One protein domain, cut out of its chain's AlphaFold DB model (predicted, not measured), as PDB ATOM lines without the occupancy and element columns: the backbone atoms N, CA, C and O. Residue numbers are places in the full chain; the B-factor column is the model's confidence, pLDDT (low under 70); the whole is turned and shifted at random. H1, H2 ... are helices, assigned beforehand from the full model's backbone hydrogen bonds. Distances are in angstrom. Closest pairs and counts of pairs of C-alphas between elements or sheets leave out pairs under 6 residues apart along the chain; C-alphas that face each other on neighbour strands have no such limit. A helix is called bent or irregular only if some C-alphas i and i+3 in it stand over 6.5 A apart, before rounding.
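This is residues 11 to 91 of the 92 residues of an uncharacterized protein of Nocardia speluncae (UniProt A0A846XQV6). Five short helices make a compact ring of contacts, each touching two others: go round it as H1, H2, H5, H4, H3 and back to H1. H4 and H5 lie side by side, opposite ways, as a small layer on one side; the hairpin of H1 and H2 makes the other side, with H2 and H5 meeting near their first residues in a corner of 75 degrees, and H3 bridges from H1 to H4. Residues 35 to 40, at the turn from H2 towards H3, stick out. The printed part has 81 residues with five named helices, in the order H1 to H5, and no named strand: the class is all helix. It is compact, with a radius of gyration of the C-alphas of 11.3 A, and rounded, spanning 31 by 23 by 22 A.

Find C-alpha 11 at (39.245, -32.010, 42.560); from there H1 runs through residues 11 to 21, 15.2 A from first to last C-alpha. Next comes H2, residues 26 to 36, 15.3 A long. H3 covers residues 42 to 53, over 16.9 A, beginning at C-alpha 42, (32.938, -48.915, 37.041). H4, residues 57 to 65, spans 14.1 A and is irregular: C-alphas 59 and 62 are 7.0 A apart. The longest helix, H5, takes residues 76 to 90 and ends 21.3 A from its start, at C-alpha 90, (42.030, -46.563, 56.614).

Begin at H1, which touches H2 in a helical hairpin; their closest C-alphas, of Val 16 and Ile 29, are 6.6 A apart, and the tilt of 36 degrees, opposite ways, is only just steep. H1 also touches H3, through residues 48 to 53 of H3 alone; look at the closest C-alphas, of Ala 13 and Ala 52, 4.3 A apart. H2 touches H5 about perpendicular, at 75 degrees, with the C-alphas of Ser 27 and Asp 76 closest at 5.4 A. H3 and H4 form a helical hairpin at a steep tilt of 40 degrees, and the C-alphas of Met 46 and Val 60 come closest, at 5.4 A. H4 and H5 form another at a shallow tilt of 6 degrees; their closest C-alphas, of Ala 59 and Gly 86, are 5.5 A apart. H1 stays apart from H4 and H5, and H2 from H4. In H1, H2, H3 and H5 every O i to N i+4 pair is within hydrogen-bond range; in H4 1 of 5 is, beside 4 of 6 O i to N i+3 pairs.

The two C-alphas farthest apart, of Thr 71 and Ser 91, are 31.0 A from each other. The printed part has no cut, and no link is long; the link from H4 to H5, 10 residues, is short, and the other three are tight. The mean pLDDT of the printed part is 94.3, and you will find it under 70 at residue 91 alone.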
ATOM      1  N   ALA A  11      40.423 -32.777  42.164       92.19
ATOM      2  CA  ALA A  11      39.245 -32.010  42.560       92.19
ATOM      3  C   ALA A  11      37.995 -32.896  42.698       92.19
ATOM      4  O   ALA A  11      37.202 -32.694  43.618       92.19
ATOM      5  N   ALA A  12      37.832 -33.901  41.834       94.31
ATOM      6  CA  ALA A  12      36.747 -34.875  41.947       94.31
ATOM      7  C   ALA A  12      36.902 -35.749  43.206       94.31
ATOM      8  O   ALA A  12      35.935 -35.938  43.943       94.31
ATOM      9  N   ALA A  13      38.118 -36.210  43.509       95.62
ATOM     10  CA  ALA A  13      38.394 -36.955  44.740       95.62
ATOM     11  C   ALA A  13      38.123 -36.105  46.001       95.62
ATOM     12  O   ALA A  13      37.470 -36.561  46.942       95.62
ATOM     13  N   ALA A  14      38.536 -34.834  45.992       95.62
ATOM     14  CA  ALA A  14      38.259 -33.895  47.077       95.62
ATOM     15  C   ALA A  14      36.753 -33.622  47.257       95.62
ATOM     16  O   ALA A  14      36.280 -33.496  48.390       95.62
ATOM     17  N   LEU A  15      35.987 -33.565  46.161       95.88
ATOM     18  CA  LEU A  15      34.530 -33.418  46.199       95.88
ATOM     19  C   LEU A  15      33.863 -34.620  46.878       95.88
ATOM     20  O   LEU A  15      33.015 -34.431  47.752       95.88
ATOM     21  N   VAL A  16      34.266 -35.841  46.516       97.19
ATOM     22  CA  VAL A  16      33.783 -37.085  47.141       97.19
ATOM     23  C   VAL A  16      34.051 -37.071  48.647       97.19
ATOM     24  O   VAL A  16      33.129 -37.265  49.443       97.19
ATOM     25  N   ALA A  17      35.282 -36.747  49.050       96.69
ATOM     26  CA  ALA A  17      35.654 -36.649  50.459       96.69
ATOM     27  C   ALA A  17      34.888 -35.538  51.209       96.69
ATOM     28  O   ALA A  17      34.563 -35.692  52.389       96.69
ATOM     29  N   SER A  18      34.569 -34.412  50.554       97.44
ATOM     30  CA  SER A  18      33.729 -33.355  51.143       97.44
ATOM     31  C   SER A  18      32.307 -33.843  51.402       97.44
ATOM     32  O   SER A  18      31.835 -33.751  52.532       97.44
ATOM     33  N   LYS A  19      31.653 -34.439  50.395       97.62
ATOM     34  CA  LYS A  19      30.275 -34.943  50.524       97.62
ATOM     35  C   LYS A  19      30.158 -36.002  51.623       97.62
ATOM     36  O   LYS A  19      29.207 -35.976  52.398       97.62
ATOM     37  N   TYR A  20      31.145 -36.891  51.744       97.38
ATOM     38  CA  TYR A  20      31.174 -37.869  52.835       97.38
ATOM     39  C   TYR A  20      31.269 -37.200  54.215       97.38
ATOM     40  O   TYR A  20      30.507 -37.538  55.118       97.38
ATOM     41  N   ARG A  21      32.127 -36.180  54.377       95.44
ATOM     42  CA  ARG A  21      32.215 -35.389  55.623       95.44
ATOM     43  C   ARG A  21      30.940 -34.605  55.940       95.44
ATOM     44  O   ARG A  21      30.661 -34.349  57.106       95.44
ATOM     45  N   GLU A  22      30.153 -34.257  54.926       97.44
ATOM     46  CA  GLU A  22      28.815 -33.663  55.069       97.44
ATOM     47  C   GLU A  22      27.731 -34.697  55.440       97.44
ATOM     48  O   GLU A  22      26.554 -34.352  55.549       97.44
ATOM     49  N   GLY A  23      28.105 -35.965  55.646       96.94
ATOM     50  CA  GLY A  23      27.213 -37.040  56.080       96.94
ATOM     51  C   GLY A  23      26.536 -37.798  54.939       96.94
ATOM     52  O   GLY A  23      25.548 -38.495  55.172       96.94
ATOM     53  N   TRP A  24      27.013 -37.658  53.698       98.19
ATOM     54  CA  TRP A  24      26.493 -38.451  52.587       98.19
ATOM     55  C   TRP A  24      27.066 -39.866  52.616       98.19
ATOM     56  O   TRP A  24      28.249 -40.068  52.886       98.19
ATOM     57  N   VAL A  25      26.226 -40.838  52.271       97.62
ATOM     58  CA  VAL A  25      26.630 -42.239  52.128       97.62
ATOM     59  C   VAL A  25      27.264 -42.507  50.752       97.62
ATOM     60  O   VAL A  25      26.920 -41.811  49.787       97.62
ATOM     61  N   PRO A  26      28.182 -43.487  50.635       97.50
ATOM     62  CA  PRO A  26      28.899 -43.784  49.393       97.50
ATOM     63  C   PRO A  26      28.020 -43.956  48.147       97.50
ATOM     64  O   PRO A  26      28.296 -43.334  47.125       97.50
ATOM     65  N   SER A  27      26.933 -44.721  48.230       97.38
ATOM     66  CA  SER A  27      25.976 -44.969  47.148       97.38
ATOM     67  C   SER A  27      25.418 -43.658  46.598       97.38
ATOM     68  O   SER A  27      25.487 -43.393  45.398       97.38
ATOM     69  N   ARG A  28      24.963 -42.760  47.478       97.56
ATOM     70  CA  ARG A  28      24.477 -41.424  47.112       97.56
ATOM     71  C   ARG A  28      25.563 -40.588  46.436       97.56
ATOM     72  O   ARG A  28      25.265 -39.870  45.482       97.56
ATOM     73  N   ILE A  29      26.800 -40.657  46.921       97.94
ATOM     74  CA  ILE A  29      27.925 -39.934  46.318       97.94
ATOM     75  C   ILE A  29      28.212 -40.479  44.915       97.94
ATOM     76  O   ILE A  29      28.313 -39.699  43.976       97.94
ATOM     77  N   LEU A  30      28.267 -41.798  44.739       97.00
ATOM     78  CA  LEU A  30      28.505 -42.423  43.438       97.00
ATOM     79  C   LEU A  30      27.391 -42.108  42.430       97.00
ATOM     80  O   LEU A  30      27.685 -41.844  41.265       97.00
ATOM     81  N   ARG A  31      26.125 -42.042  42.870       96.00
ATOM     82  CA  ARG A  31      25.003 -41.585  42.028       96.00
ATOM     83  C   ARG A  31      25.213 -40.163  41.519       96.00
ATOM     84  O   ARG A  31      25.035 -39.905  40.334       96.00
ATOM     85  N   GLU A  32      25.618 -39.255  42.402       96.00
ATOM     86  CA  GLU A  32      25.949 -37.880  42.020       96.00
ATOM     87  C   GLU A  32      27.096 -37.846  41.000       96.00
ATOM     88  O   GLU A  32      27.021 -37.130  40.003       96.00
ATOM     89  N   MET A  33      28.143 -38.646  41.214       95.62
ATOM     90  CA  MET A  33      29.275 -38.704  40.291       95.62
ATOM     91  C   MET A  33      28.864 -39.238  38.916       95.62
ATOM     92  O   MET A  33      29.310 -38.694  37.915       95.62
ATOM     93  N   LEU A  34      27.963 -40.218  38.840       94.56
ATOM     94  CA  LEU A  34      27.404 -40.691  37.568       94.56
ATOM     95  C   LEU A  34      26.509 -39.648  36.878       94.56
ATOM     96  O   LEU A  34      26.430 -39.626  35.656       94.56
ATOM     97  N   ILE A  35      25.856 -38.756  37.626       94.12
ATOM     98  CA  ILE A  35      25.099 -37.637  37.041       94.12
ATOM     99  C   ILE A  35      26.052 -36.587  36.453       94.12
ATOM    100  O   ILE A  35      25.810 -36.074  35.361       94.12
ATOM    101  N   LEU A  36      27.135 -36.266  37.167       92.69
ATOM    102  CA  LEU A  36      28.137 -35.287  36.730       92.69
ATOM    103  C   LEU A  36      29.035 -35.821  35.604       92.69
ATOM    104  O   LEU A  36      29.484 -35.045  34.761       92.69
ATOM    105  N   TYR A  37      29.270 -37.133  35.583       92.38
ATOM    106  CA  TYR A  37      30.137 -37.834  34.638       92.38
ATOM    107  C   TYR A  37      29.409 -39.072  34.080       92.38
ATOM    108  O   TYR A  37      29.710 -40.200  34.480       92.38
ATOM    109  N   PRO A  38      28.444 -38.886  33.157       89.94
ATOM    110  CA  PRO A  38      27.568 -39.962  32.670       89.94
ATOM    111  C   PRO A  38      28.283 -41.100  31.941       89.94
ATOM    112  O   PRO A  38      27.727 -42.179  31.762       89.94
ATOM    113  N   ASP A  39      29.504 -40.852  31.485       91.06
ATOM    114  CA  ASP A  39      30.359 -41.785  30.767       91.06
ATOM    115  C   ASP A  39      31.425 -42.424  31.678       91.06
ATOM    116  O   ASP A  39      32.378 -43.031  31.184       91.06
ATOM    117  N   ALA A  40      31.324 -42.252  33.001       92.38
ATOM    118  CA  ALA A  40      32.205 -42.912  33.957       92.38
ATOM    119  C   ALA A  40      31.954 -44.424  33.972       92.38
ATOM    120  O   ALA A  40      30.827 -44.896  34.122       92.38
ATOM    121  N   SER A  41      33.031 -45.188  33.821       92.75
ATOM    122  CA  SER A  41      33.006 -46.637  33.966       92.75
ATOM    123  C   SER A  41      33.068 -47.046  35.437       92.75
ATOM    124  O   SER A  41      33.486 -46.281  36.306       92.75
ATOM    125  N   THR A  42      32.725 -48.301  35.723       93.56
ATOM    126  CA  THR A  42      32.938 -48.915  37.041       93.56
ATOM    127  C   THR A  42      34.383 -48.766  37.520       93.56
ATOM    128  O   THR A  42      34.607 -48.455  38.687       93.56
ATOM    129  N   LEU A  43      35.367 -48.942  36.627       93.75
ATOM    130  CA  LEU A  43      36.782 -48.797  36.972       93.75
ATOM    131  C   LEU A  43      37.108 -47.359  37.392       93.75
ATOM    132  O   LEU A  43      37.780 -47.163  38.401       93.75
ATOM    133  N   ASP A  44      36.560 -46.366  36.686       95.25
ATOM    134  CA  ASP A  44      36.735 -44.958  37.049       95.25
ATOM    135  C   ASP A  44      36.187 -44.682  38.457       95.25
ATOM    136  O   ASP A  44      36.828 -44.002  39.257       95.25
ATOM    137  N   LEU A  45      35.008 -45.221  38.790       96.00
ATOM    138  CA  LEU A  45      34.404 -45.057  40.117       96.00
ATOM    139  C   LEU A  45      35.236 -45.727  41.222       96.00
ATOM    140  O   LEU A  45      35.373 -45.179  42.317       96.00
ATOM    141  N   MET A  46      35.821 -46.892  40.937       96.19
ATOM    142  CA  MET A  46      36.734 -47.574  41.856       96.19
ATOM    143  C   MET A  46      38.004 -46.757  42.102       96.19
ATOM    144  O   MET A  46      38.417 -46.591  43.249       96.19
ATOM    145  N   GLU A  47      38.621 -46.217  41.052       95.62
ATOM    146  CA  GLU A  47      39.788 -45.331  41.161       95.62
ATOM    147  C   GLU A  47      39.460 -44.048  41.929       95.62
ATOM    148  O   GLU A  47      40.226 -43.638  42.800       95.62
ATOM    149  N   LEU A  48      38.291 -43.455  41.683       96.38
ATOM    150  CA  LEU A  48      37.821 -42.278  42.406       96.38
ATOM    151  C   LEU A  48      37.744 -42.520  43.916       96.38
ATOM    152  O   LEU A  48      38.239 -41.702  44.689       96.38
ATOM    153  N   MET A  49      37.150 -43.637  44.339       96.88
ATOM    154  CA  MET A  49      37.007 -43.971  45.759       96.88
ATOM    155  C   MET A  49      38.351 -44.322  46.409       96.88
ATOM    156  O   MET A  49      38.596 -43.913  47.545       96.88
ATOM    157  N   GLN A  50      39.245 -45.011  45.687       95.69
ATOM    158  CA  GLN A  50      40.623 -45.234  46.145       95.69
ATOM    159  C   GLN A  50      41.335 -43.906  46.384       95.69
ATOM    160  O   GLN A  50      41.890 -43.699  47.456       95.69
ATOM    161  N   ASN A  51      41.255 -42.974  45.434       94.62
ATOM    162  CA  ASN A  51      41.932 -41.686  45.539       94.62
ATOM    163  C   ASN A  51      41.302 -40.771  46.603       94.62
ATOM    164  O   ASN A  51      42.020 -40.046  47.286       94.62
ATOM    165  N   ALA A  52      39.977 -40.808  46.777       96.00
ATOM    166  CA  ALA A  52      39.270 -39.953  47.732       96.00
ATOM    167  C   ALA A  52      39.531 -40.325  49.200       96.00
ATOM    168  O   ALA A  52      39.582 -39.435  50.049       96.00
ATOM    169  N   PHE A  53      39.701 -41.616  49.502       95.81
ATOM    170  CA  PHE A  53      39.840 -42.105  50.882       95.81
ATOM    171  C   PHE A  53      41.099 -42.945  51.118       95.81
ATOM    172  O   PHE A  53      41.224 -43.577  52.164       95.81
ATOM    173  N   ASN A  54      42.028 -42.962  50.159       94.50
ATOM    174  CA  ASN A  54      43.227 -43.803  50.180       94.50
ATOM    175  C   ASN A  54      42.901 -45.297  50.404       94.50
ATOM    176  O   ASN A  54      43.599 -45.998  51.138       94.50
ATOM    177  N   LEU A  55      41.800 -45.777  49.810       94.56
ATOM    178  CA  LEU A  55      41.367 -47.168  49.962       94.56
ATOM    179  C   LEU A  55      42.287 -48.107  49.175       94.56
ATOM    180  O   LEU A  55      42.681 -47.782  48.055       94.56
ATOM    181  N   PRO A  56      42.571 -49.312  49.691       93.94
ATOM    182  CA  PRO A  56      43.197 -50.350  48.890       93.94
ATOM    183  C   PRO A  56      42.186 -50.924  47.884       93.94
ATOM    184  O   PRO A  56      40.985 -50.981  48.155       93.94
ATOM    185  N   TYR A  57      42.677 -51.433  46.751       92.44
ATOM    186  CA  TYR A  57      41.835 -52.004  45.692       92.44
ATOM    187  C   TYR A  57      40.757 -52.998  46.184       92.44
ATOM    188  O   TYR A  57      39.609 -52.851  45.767       92.44
ATOM    189  N   PRO A  58      41.037 -53.949  47.106       93.25
ATOM    190  CA  PRO A  58      40.015 -54.871  47.611       93.25
ATOM    191  C   PRO A  58      38.798 -54.190  48.251       93.25
ATOM    192  O   PRO A  58      37.695 -54.719  48.161       93.25
ATOM    193  N   ALA A  59      38.964 -53.009  48.858       93.81
ATOM    194  CA  ALA A  59      37.866 -52.294  49.510       93.81
ATOM    195  C   ALA A  59      36.879 -51.675  48.505       93.81
ATOM    196  O   ALA A  59      35.709 -51.490  48.829       93.81
ATOM    197  N   VAL A  60      37.319 -51.387  47.275       96.25
ATOM    198  CA  VAL A  60      36.473 -50.783  46.232       96.25
ATOM    199  C   VAL A  60      35.882 -51.799  45.255       96.25
ATOM    200  O   VAL A  60      35.033 -51.433  44.449       96.25
ATOM    201  N   GLN A  61      36.269 -53.080  45.321       95.69
ATOM    202  CA  GLN A  61      35.756 -54.115  44.406       95.69
ATOM    203  C   GLN A  61      34.238 -54.302  44.485       95.69
ATOM    204  O   GLN A  61      33.627 -54.683  43.489       95.69
ATOM    205  N   CYS A  62      33.623 -53.984  45.629       95.62
ATOM    206  CA  CYS A  62      32.170 -54.008  45.796       95.62
ATOM    207  C   CYS A  62      31.437 -53.096  44.793       95.62
ATOM    208  O   CYS A  62      30.330 -53.421  44.378       95.62
ATOM    209  N   ILE A  63      32.070 -52.022  44.305       96.81
ATOM    210  CA  ILE A  63      31.496 -51.135  43.279       96.81
ATOM    211  C   ILE A  63      31.234 -51.899  41.973       96.81
ATOM    212  O   ILE A  63      30.287 -51.583  41.262       96.81
ATOM    213  N   GLY A  64      32.012 -52.946  41.675       95.44
ATOM    214  CA  GLY A  64      31.775 -53.812  40.517       95.44
ATOM    215  C   GLY A  64      30.484 -54.624  40.590       95.44
ATOM    216  O   GLY A  64      29.955 -55.007  39.551       95.44
ATOM    217  N   GLY A  65      29.965 -54.852  41.798       95.19
ATOM    218  CA  GLY A  65      28.675 -55.493  42.027       95.19
ATOM    219  C   GLY A  65      27.512 -54.508  42.120       95.19
ATOM    220  O   GLY A  65      26.382 -54.948  42.275       95.19
ATOM    221  N   TRP A  66      27.737 -53.195  42.036       96.50
ATOM    222  CA  TRP A  66      26.694 -52.184  42.212       96.50
ATOM    223  C   TRP A  66      26.423 -51.414  40.920       96.50
ATOM    224  O   TRP A  66      27.344 -51.054  40.189       96.50
ATOM    225  N   TRP A  67      25.150 -51.098  40.668       92.88
ATOM    226  CA  TRP A  67      24.774 -50.159  39.615       92.88
ATOM    227  C   TRP A  67      23.559 -49.316  40.002       92.88
ATOM    228  O   TRP A  67      22.671 -49.753  40.735       92.88
ATOM    229  N   ILE A  68      23.514 -48.089  39.481       87.44
ATOM    230  CA  ILE A  68      22.555 -47.047  39.869       87.44
ATOM    231  C   ILE A  68      21.086 -47.418  39.606       87.44
ATOM    232  O   ILE A  68      20.197 -46.988  40.346       87.44
ATOM    233  N   ASP A  69      20.811 -48.210  38.576       88.06
ATOM    234  CA  ASP A  69      19.457 -48.638  38.201       88.06
ATOM    235  C   ASP A  69      18.989 -49.910  38.937       88.06
ATOM    236  O   ASP A  69      17.875 -50.377  38.703       88.06
ATOM    237  N   GLY A  70      19.817 -50.457  39.836       84.88
ATOM    238  CA  GLY A  70      19.518 -51.678  40.583       84.88
ATOM    239  C   GLY A  70      19.740 -52.976  39.803       84.88
ATOM    240  O   GLY A  70      19.320 -54.027  40.272       84.88
ATOM    241  N   THR A  71      20.385 -52.933  38.633       88.69
ATOM    242  CA  THR A  71      20.775 -54.144  37.880       88.69
ATOM    243  C   THR A  71      22.013 -54.847  38.447       88.69
ATOM    244  O   THR A  71      22.314 -55.966  38.032       88.69
ATOM    245  N   GLY A  72      22.721 -54.210  39.385       90.31
ATOM    246  CA  GLY A  72      23.837 -54.814  40.112       90.31
ATOM    247  C   GLY A  72      23.402 -55.903  41.098       90.31
ATOM    248  O   GLY A  72      22.238 -56.008  41.476       90.31
ATOM    249  N   GLU A  73      24.370 -56.704  41.539       94.56
ATOM    250  CA  GLU A  73      24.209 -57.727  42.579       94.56
ATOM    251  C   GLU A  73      24.068 -57.130  43.988       94.56
ATOM    252  O   GLU A  73      23.489 -57.768  44.864       94.56
ATOM    253  N   LEU A  74      24.590 -55.920  44.206       96.19
ATOM    254  CA  LEU A  74      24.546 -55.204  45.475       96.19
ATOM    255  C   LEU A  74      23.531 -54.065  45.438       96.19
ATOM    256  O   LEU A  74      23.527 -53.222  44.536       96.19
ATOM    257  N   SER A  75      22.727 -53.998  46.493       96.31
ATOM    258  CA  SER A  75      21.905 -52.835  46.814       96.31
ATOM    259  C   SER A  75      22.751 -51.652  47.304       96.31
ATOM    260  O   SER A  75      23.897 -51.813  47.728       96.31
ATOM    261  N   ASP A  76      22.160 -50.452  47.315       96.44
ATOM    262  CA  ASP A  76      22.783 -49.257  47.906       96.44
ATOM    263  C   ASP A  76      23.208 -49.505  49.365       96.44
ATOM    264  O   ASP A  76      24.314 -49.146  49.752       96.44
ATOM    265  N   THR A  77      22.368 -50.187  50.152       96.50
ATOM    266  CA  THR A  77      22.647 -50.505  51.560       96.50
ATOM    267  C   THR A  77      23.864 -51.415  51.726       96.50
ATOM    268  O   THR A  77      24.673 -51.200  52.627       96.50
ATOM    269  N   GLU A  78      23.998 -52.440  50.881       97.06
ATOM    270  CA  GLU A  78      25.134 -53.370  50.938       97.06
ATOM    271  C   GLU A  78      26.424 -52.685  50.493       97.06
ATOM    272  O   GLU A  78      27.450 -52.813  51.162       97.06
ATOM    273  N   LEU A  79      26.363 -51.901  49.413       97.12
ATOM    274  CA  LEU A  79      27.489 -51.093  48.958       97.12
ATOM    275  C   LEU A  79      27.964 -50.127  50.052       97.12
ATOM    276  O   LEU A  79      29.163 -50.039  50.324       97.12
ATOM    277  N   ASP A  80      27.027 -49.415  50.682       97.56
ATOM    278  CA  ASP A  80      27.322 -48.463  51.749       97.56
ATOM    279  C   ASP A  80      28.002 -49.150  52.929       97.56
ATOM    280  O   ASP A  80      29.007 -48.644  53.422       97.56
ATOM    281  N   ALA A  81      27.511 -50.319  53.350       96.62
ATOM    282  CA  ALA A  81      28.115 -51.083  54.437       96.62
ATOM    283  C   ALA A  81      29.586 -51.430  54.148       96.62
ATOM    284  O   ALA A  81      30.449 -51.146  54.980       96.62
ATOM    285  N   PHE A  82      29.885 -51.965  52.956       95.69
ATOM    286  CA  PHE A  82      31.256 -52.321  52.573       95.69
ATOM    287  C   PHE A  82      32.183 -51.102  52.505       95.69
ATOM    288  O   PHE A  82      33.296 -51.133  53.032       95.69
ATOM    289  N   LEU A  83      31.744 -50.019  51.858       96.75
ATOM    290  CA  LEU A  83      32.589 -48.841  51.660       96.75
ATOM    291  C   LEU A  83      32.783 -48.044  52.951       96.75
ATOM    292  O   LEU A  83      33.889 -47.567  53.192       96.75
ATOM    293  N   ILE A  84      31.758 -47.923  53.801       96.44
ATOM    294  CA  ILE A  84      31.881 -47.257  55.108       96.44
ATOM    295  C   ILE A  84      32.875 -48.009  55.997       96.44
ATOM    296  O   ILE A  84      33.749 -47.377  56.589       96.44
ATOM    297  N   GLU A  85      32.786 -49.342  56.061       94.12
ATOM    298  CA  GLU A  85      33.756 -50.164  56.791       94.12
ATOM    299  C   GLU A  85      35.173 -49.976  56.229       94.12
ATOM    300  O   GLU A  85      36.119 -49.739  56.983       94.12
ATOM    301  N   GLY A  86      35.315 -50.003  54.900       93.12
ATOM    302  CA  GLY A  86      36.579 -49.735  54.218       93.12
ATOM    303  C   GLY A  86      37.184 -48.389  54.618       93.12
ATOM    304  O   GLY A  86      38.325 -48.348  55.062       93.12
ATOM    305  N   ILE A  87      36.412 -47.303  54.523       94.19
ATOM    306  CA  ILE A  87      36.846 -45.936  54.857       94.19
ATOM    307  C   ILE A  87      37.236 -45.815  56.336       94.19
ATOM    308  O   ILE A  87      38.243 -45.179  56.660       94.19
ATOM    309  N   ALA A  88      36.470 -46.435  57.236       91.81
ATOM    310  CA  ALA A  88      36.764 -46.426  58.665       91.81
ATOM    311  C   ALA A  88      38.096 -47.128  58.987       91.81
ATOM    312  O   ALA A  88      38.832 -46.659  59.849       91.81
ATOM    313  N   ASN A  89      38.437 -48.198  58.264       88.94
ATOM    314  CA  ASN A  89      39.651 -48.987  58.496       88.94
ATOM    315  C   ASN A  89      40.949 -48.333  57.988       88.94
ATOM    316  O   ASN A  89      42.035 -48.769  58.373       88.94
ATOM    317  N   VAL A  90      40.862 -47.318  57.121       83.56
ATOM    318  CA  VAL A  90      42.030 -46.563  56.614       83.56
ATOM    319  C   VAL A  90      42.143 -45.160  57.204       83.56
ATOM    320  O   VAL A  90      43.168 -44.502  57.020       83.56
ATOM    321  N   SER A  91      41.118 -44.700  57.921       60.72
ATOM    322  CA  SER A  91      41.167 -43.433  58.649       60.72
ATOM    323  C   SER A  91      42.012 -43.602  59.926       60.72
ATOM    324  O   SER A  91      41.752 -44.541  60.679       60.72
TER     325      SER A  91